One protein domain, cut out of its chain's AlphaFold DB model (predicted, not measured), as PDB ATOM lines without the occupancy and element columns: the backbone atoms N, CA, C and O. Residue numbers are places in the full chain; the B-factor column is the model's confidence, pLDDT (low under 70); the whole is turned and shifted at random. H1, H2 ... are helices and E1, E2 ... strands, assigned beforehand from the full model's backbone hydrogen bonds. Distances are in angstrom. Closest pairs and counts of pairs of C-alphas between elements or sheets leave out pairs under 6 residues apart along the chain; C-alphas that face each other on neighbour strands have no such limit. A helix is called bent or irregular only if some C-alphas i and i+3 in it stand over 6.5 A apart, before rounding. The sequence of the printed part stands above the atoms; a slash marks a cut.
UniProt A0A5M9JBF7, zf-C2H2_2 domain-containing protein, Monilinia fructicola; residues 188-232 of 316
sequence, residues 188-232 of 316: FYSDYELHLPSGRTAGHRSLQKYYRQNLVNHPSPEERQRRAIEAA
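This is residues 188 to 232 of the 316 residues of the protein "zf-C2H2_2 domain-containing protein" of Monilinia fructicola (UniProt A0A5M9JBF7). The printed part makes an open U with an empty middle: a small two-stranded hairpin, E1 and E2, leads into the short helix H1 to form one side, the link of residues 212 to 220 runs across and turns near residue 216 to make most of the other side, and the longer helix H2 sits at the tip of that side, crosswise to the U and away from the rest. Residues 212 to 218 of the link stand free, and so do residues 220 to 226, of which 221 to 226 belong to H2. The printed part has 45 residues, with two named strands and two named helices in the order E1, E2, H1, H2; the sheet, order E1 - E2, is antiparallel, and the class is mixed, helices and strands. It is only just loose, close to extended, with a radius of gyration of the C-alphas of 13.7 A and spans of 31 by 23 by 18 A.

Strand E1 is residues 193 to 195, beginning at C-alpha 193 (-12.825, -78.447, 11.800). Strand E2 is residues 201 to 203. Helix H1 is residues 205 to 211, 9.1 A long; it is irregular, with C-alphas 206 and 209 7.5 A apart. Helix H2 is residues 221 to 232, 16.5 A long, ending at C-alpha 232 (9.475, -75.388, 3.007).

E1 and E2 are a hairpin, antiparallel at 159 degrees between their directions. N 194 and O 202 are 2.8 A apart, as are N 202 and O 194, within hydrogen-bond range. Residues 188 to 189 pair with residues 194 to 195 of E1, antiparallel. H1 is apart from E1, and H2 is apart from E1, E2 and H1. In H2 every O i to N i+4 pair is within hydrogen-bond range; in H1 1 of 3 is, beside 3 of 4 O i to N i+3 pairs.

The C-alphas farthest apart are those of Pro 197 and Glu 230, 33.0 A. The printed part has no cut. The links E1 to E2 and E2 to H1 are tight, and H1 to H2 is short. The mean pLDDT of the printed part is 83.7; residue 218 is under 70.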
ATOM      1  N   PHE A 188     -13.559 -87.320  12.266       81.50
ATOM      2  CA  PHE A 188     -12.431 -86.731  12.984       81.50
ATOM      3  C   PHE A 188     -12.795 -85.327  13.457       81.50
ATOM      4  O   PHE A 188     -13.185 -84.467  12.661       81.50
ATOM      5  N   TYR A 189     -12.652 -85.092  14.757       86.06
ATOM      6  CA  TYR A 189     -12.847 -83.784  15.363       86.06
ATOM      7  C   TYR A 189     -11.495 -83.117  15.620       86.06
ATOM      8  O   TYR A 189     -10.636 -83.679  16.297       86.06
ATOM      9  N   SER A 190     -11.325 -81.908  15.097       86.88
ATOM     10  CA  SER A 190     -10.259 -80.984  15.481       86.88
ATOM     11  C   SER A 190     -10.870 -79.743  16.135       86.88
ATOM     12  O   SER A 190     -12.066 -79.479  15.991       86.88
ATOM     13  N   ASP A 191     -10.050 -78.928  16.800       86.94
ATOM     14  CA  ASP A 191     -10.511 -77.722  17.508       86.94
ATOM     15  C   ASP A 191     -11.305 -76.739  16.620       86.94
ATOM     16  O   ASP A 191     -12.136 -75.967  17.112       86.94
ATOM     17  N   TYR A 192     -11.064 -76.752  15.303       89.94
ATOM     18  CA  TYR A 192     -11.648 -75.796  14.357       89.94
ATOM     19  C   TYR A 192     -12.380 -76.424  13.166       89.94
ATOM     20  O   TYR A 192     -13.086 -75.697  12.458       89.94
ATOM     21  N   GLU A 193     -12.257 -77.732  12.948       91.75
ATOM     22  CA  GLU A 193     -12.825 -78.447  11.800       91.75
ATOM     23  C   GLU A 193     -13.359 -79.825  12.216       91.75
ATOM     24  O   GLU A 193     -12.750 -80.532  13.017       91.75
ATOM     25  N   LEU A 194     -14.498 -80.216  11.646       92.31
ATOM     26  CA  LEU A 194     -15.090 -81.545  11.766       92.31
ATOM     27  C   LEU A 194     -15.032 -82.227  10.397       92.31
ATOM     28  O   LEU A 194     -15.644 -81.744   9.441       92.31
ATOM     29  N   HIS A 195     -14.327 -83.347  10.298       89.00
ATOM     30  CA  HIS A 195     -14.304 -84.185   9.102       89.00
ATOM     31  C   HIS A 195     -15.478 -85.161   9.166       89.00
ATOM     32  O   HIS A 195     -15.590 -85.934  10.113       89.00
ATOM     33  N   LEU A 196     -16.377 -85.107   8.183       87.94
ATOM     34  CA  LEU A 196     -17.532 -85.996   8.115       87.94
ATOM     35  C   LEU A 196     -17.170 -87.302   7.387       87.94
ATOM     36  O   LEU A 196     -16.351 -87.268   6.467       87.94
ATOM     37  N   PRO A 197     -17.893 -88.406   7.658       82.56
ATOM     38  CA  PRO A 197     -17.767 -89.664   6.907       82.56
ATOM     39  C   PRO A 197     -18.039 -89.517   5.401       82.56
ATOM     40  O   PRO A 197     -17.599 -90.324   4.596       82.56
ATOM     41  N   SER A 198     -18.740 -88.449   4.999       82.50
ATOM     42  CA  SER A 198     -18.941 -88.081   3.588       82.50
ATOM     43  C   SER A 198     -17.690 -87.509   2.897       82.50
ATOM     44  O   SER A 198     -17.772 -87.098   1.740       82.50
ATOM     45  N   GLY A 199     -16.563 -87.389   3.607       81.62
ATOM     46  CA  GLY A 199     -15.329 -86.744   3.141       81.62
ATOM     47  C   GLY A 199     -15.373 -85.211   3.154       81.62
ATOM     48  O   GLY A 199     -14.395 -84.553   2.807       81.62
ATOM     49  N   ARG A 200     -16.501 -84.608   3.548       85.81
ATOM     50  CA  ARG A 200     -16.654 -83.149   3.651       85.81
ATOM     51  C   ARG A 200     -16.123 -82.642   4.986       85.81
ATOM     52  O   ARG A 200     -16.332 -83.279   6.013       85.81
ATOM     53  N   THR A 201     -15.518 -81.460   4.984       90.44
ATOM     54  CA  THR A 201     -15.053 -80.789   6.203       90.44
ATOM     55  C   THR A 201     -15.981 -79.632   6.571       90.44
ATOM     56  O   THR A 201     -16.360 -78.815   5.729       90.44
ATOM     57  N   ALA A 202     -16.395 -79.576   7.835       92.25
ATOM     58  CA  ALA A 202     -17.247 -78.529   8.384       92.25
ATOM     59  C   ALA A 202     -16.447 -77.663   9.365       92.25
ATOM     60  O   ALA A 202     -15.906 -78.159  10.349       92.25
ATOM     61  N   GLY A 203     -16.383 -76.354   9.115       93.62
ATOM     62  CA  GLY A 203     -15.656 -75.418   9.973       93.62
ATOM     63  C   GLY A 203     -16.419 -75.021  11.243       93.62
ATOM     64  O   GLY A 203     -17.648 -74.925  11.255       93.62
ATOM     65  N   HIS A 204     -15.688 -74.702  12.311       95.31
ATOM     66  CA  HIS A 204     -16.255 -74.277  13.590       95.31
ATOM     67  C   HIS A 204     -16.825 -72.845  13.544       95.31
ATOM     68  O   HIS A 204     -16.258 -71.929  12.945       95.31
ATOM     69  N   ARG A 205     -17.938 -72.603  14.253       93.44
ATOM     70  CA  ARG A 205     -18.646 -71.304  14.266       93.44
ATOM     71  C   ARG A 205     -17.800 -70.115  14.741       93.44
ATOM     72  O   ARG A 205     -18.103 -68.981  14.384       93.44
ATOM     73  N   SER A 206     -16.749 -70.346  15.534       94.62
ATOM     74  CA  SER A 206     -15.852 -69.273  16.004       94.62
ATOM     75  C   SER A 206     -15.143 -68.565  14.846       94.62
ATOM     76  O   SER A 206     -14.903 -67.360  14.915       94.62
ATOM     77  N   LEU A 207     -14.873 -69.285  13.755       93.50
ATOM     78  CA  LEU A 207     -14.200 -68.768  12.568       93.50
ATOM     79  C   LEU A 207     -15.175 -68.214  11.520       93.50
ATOM     80  O   LEU A 207     -14.756 -67.797  10.442       93.50
ATOM     81  N   GLN A 208     -16.470 -68.103  11.843       93.19
ATOM     82  CA  GLN A 208     -17.495 -67.590  10.927       93.19
ATOM     83  C   GLN A 208     -17.166 -66.195  10.371       93.19
ATOM     84  O   GLN A 208     -17.516 -65.889   9.232       93.19
ATOM     85  N   LYS A 209     -16.465 -65.352  11.145       92.94
ATOM     86  CA  LYS A 209     -15.978 -64.044  10.676       92.94
ATOM     87  C   LYS A 209     -15.040 -64.182   9.472       92.94
ATOM     88  O   LYS A 209     -15.156 -63.396   8.537       92.94
ATOM     89  N   TYR A 210     -14.149 -65.172   9.496       91.81
ATOM     90  CA  TYR A 210     -13.201 -65.451   8.417       91.81
ATOM     91  C   TYR A 210     -13.873 -66.183   7.256       91.81
ATOM     92  O   TYR A 210     -13.634 -65.837   6.107       91.81
ATOM     93  N   TYR A 211     -14.798 -67.107   7.530       91.31
ATOM     94  CA  TYR A 211     -15.558 -67.797   6.476       91.31
ATOM     95  C   TYR A 211     -16.460 -66.862   5.663       91.31
ATOM     96  O   TYR A 211     -16.764 -67.140   4.510       91.31
ATOM     97  N   ARG A 212     -16.880 -65.731   6.244       92.06
ATOM     98  CA  ARG A 212     -17.631 -64.678   5.540       92.06
ATOM     99  C   ARG A 212     -16.738 -63.691   4.782       92.06
ATOM    100  O   ARG A 212     -17.261 -62.798   4.118       92.06
ATOM    101  N   GLN A 213     -15.418 -63.784   4.924       91.69
ATOM    102  CA  GLN A 213     -14.498 -62.847   4.300       91.69
ATOM    103  C   GLN A 213     -14.315 -63.186   2.819       91.69
ATOM    104  O   GLN A 213     -13.734 -64.206   2.465       91.69
ATOM    105  N   ASN A 214     -14.723 -62.268   1.946       86.25
ATOM    106  CA  ASN A 214     -14.378 -62.330   0.530       86.25
ATOM    107  C   ASN A 214     -13.015 -61.654   0.327       86.25
ATOM    108  O   ASN A 214     -12.929 -60.433   0.187       86.25
ATOM    109  N   LEU A 215     -11.936 -62.439   0.369       83.38
ATOM    110  CA  LEU A 215     -10.578 -61.956   0.105       83.38
ATOM    111  C   LEU A 215     -10.441 -61.565  -1.375       83.38
ATOM    112  O   LEU A 215     -10.436 -62.417  -2.261       83.38
ATOM    113  N   VAL A 216     -10.324 -60.264  -1.646       71.94
ATOM    114  CA  VAL A 216     -10.052 -59.741  -2.990       71.94
ATOM    115  C   VAL A 216      -8.578 -60.023  -3.301       71.94
ATOM    116  O   VAL A 216      -7.703 -59.435  -2.668       71.94
ATOM    117  N   ASN A 217      -8.316 -60.930  -4.250       71.56
ATOM    118  CA  ASN A 217      -6.995 -61.470  -4.624       71.56
ATOM    119  C   ASN A 217      -6.437 -62.558  -3.689       71.56
ATOM    120  O   ASN A 217      -5.252 -62.546  -3.348       71.56
ATOM    121  N   HIS A 218      -7.270 -63.516  -3.273       64.25
ATOM    122  CA  HIS A 218      -6.742 -64.750  -2.687       64.25
ATOM    123  C   HIS A 218      -5.952 -65.532  -3.755       64.25
ATOM    124  O   HIS A 218      -6.526 -65.798  -4.815       64.25
ATOM    125  N   PRO A 219      -4.668 -65.876  -3.529       72.69
ATOM    126  CA  PRO A 219      -3.873 -66.618  -4.503       72.69
ATOM    127  C   PRO A 219      -4.537 -67.952  -4.844       72.69
ATOM    128  O   PRO A 219      -5.165 -68.591  -3.982       72.69
ATOM    129  N   SER A 220      -4.402 -68.359  -6.107       78.19
ATOM    130  CA  SER A 220      -4.994 -69.605  -6.598       78.19
ATOM    131  C   SER A 220      -4.495 -70.806  -5.770       78.19
ATOM    132  O   SER A 220      -3.441 -70.725  -5.127       78.19
ATOM    133  N   PRO A 221      -5.234 -71.932  -5.733       74.31
ATOM    134  CA  PRO A 221      -4.784 -73.134  -5.029       74.31
ATOM    135  C   PRO A 221      -3.362 -73.559  -5.433       74.31
ATOM    136  O   PRO A 221      -2.549 -73.861  -4.562       74.31
ATOM    137  N   GLU A 222      -3.036 -73.467  -6.725       75.88
ATOM    138  CA  GLU A 222      -1.709 -73.764  -7.284       75.88
ATOM    139  C   GLU A 222      -0.634 -72.777  -6.805       75.88
ATOM    140  O   GLU A 222       0.454 -73.182  -6.394       75.88
ATOM    141  N   GLU A 223      -0.936 -71.475  -6.782       79.25
ATOM    142  CA  GLU A 223      -0.016 -70.458  -6.258       79.25
ATOM    143  C   GLU A 223       0.263 -70.655  -4.764       79.25
ATOM    144  O   GLU A 223       1.359 -70.350  -4.288       79.25
ATOM    145  N   ARG A 224      -0.714 -71.177  -4.015       78.31
ATOM    146  CA  ARG A 224      -0.562 -71.467  -2.587       78.31
ATOM    147  C   ARG A 224       0.286 -72.711  -2.349       78.31
ATOM    148  O   ARG A 224       1.163 -72.662  -1.493       78.31
ATOM    149  N   GLN A 225       0.061 -73.776  -3.118       73.75
ATOM    150  CA  GLN A 225       0.893 -74.982  -3.081       73.75
ATOM    151  C   GLN A 225       2.342 -74.650  -3.441       73.75
ATOM    152  O   GLN A 225       3.254 -75.004  -2.701       73.75
ATOM    153  N   ARG A 226       2.556 -73.870  -4.506       78.06
ATOM    154  CA  ARG A 226       3.897 -73.436  -4.912       78.06
ATOM    155  C   ARG A 226       4.599 -72.609  -3.836       78.06
ATOM    156  O   ARG A 226       5.774 -72.834  -3.578       78.06
ATOM    157  N   ARG A 227       3.886 -71.684  -3.182       75.44
ATOM    158  CA  ARG A 227       4.440 -70.911  -2.057       75.44
ATOM    159  C   ARG A 227       4.721 -71.764  -0.825       75.44
ATOM    160  O   ARG A 227       5.661 -71.454  -0.110       75.44
ATOM    161  N   ALA A 228       3.917 -72.792  -0.557       76.25
ATOM    162  CA  ALA A 228       4.167 -73.716   0.546       76.25
ATOM    163  C   ALA A 228       5.435 -74.546   0.296       76.25
ATOM    164  O   ALA A 228       6.241 -74.693   1.207       76.25
ATOM    165  N   ILE A 229       5.643 -75.003  -0.945       76.31
ATOM    166  CA  ILE A 229       6.868 -75.697  -1.366       76.31
ATOM    167  C   ILE A 229       8.075 -74.754  -1.262       76.31
ATOM    168  O   ILE A 229       9.039 -75.093  -0.594       76.31
ATOM    169  N   GLU A 230       7.992 -73.534  -1.806       73.50
ATOM    170  CA  GLU A 230       9.075 -72.537  -1.711       73.50
ATOM    171  C   GLU A 230       9.374 -72.147  -0.250       73.50
ATOM    172  O   GLU A 230      10.524 -71.930   0.117       73.50
ATOM    173  N   ALA A 231       8.363 -72.059   0.619       73.50
ATOM    174  CA  ALA A 231       8.564 -71.775   2.039       73.50
ATOM    175  C   ALA A 231       9.215 -72.950   2.786       73.50
ATOM    176  O   ALA A 231      10.062 -72.710   3.643       73.50
ATOM    177  N   ALA A 232       8.850 -74.191   2.452       72.50
ATOM    178  CA  ALA A 232       9.475 -75.388   3.007       72.50
ATOM    179  C   ALA A 232      10.932 -75.530   2.534       72.50
ATOM    180  O   ALA A 232      11.816 -75.767   3.354       72.50
TER     181      ALA A 232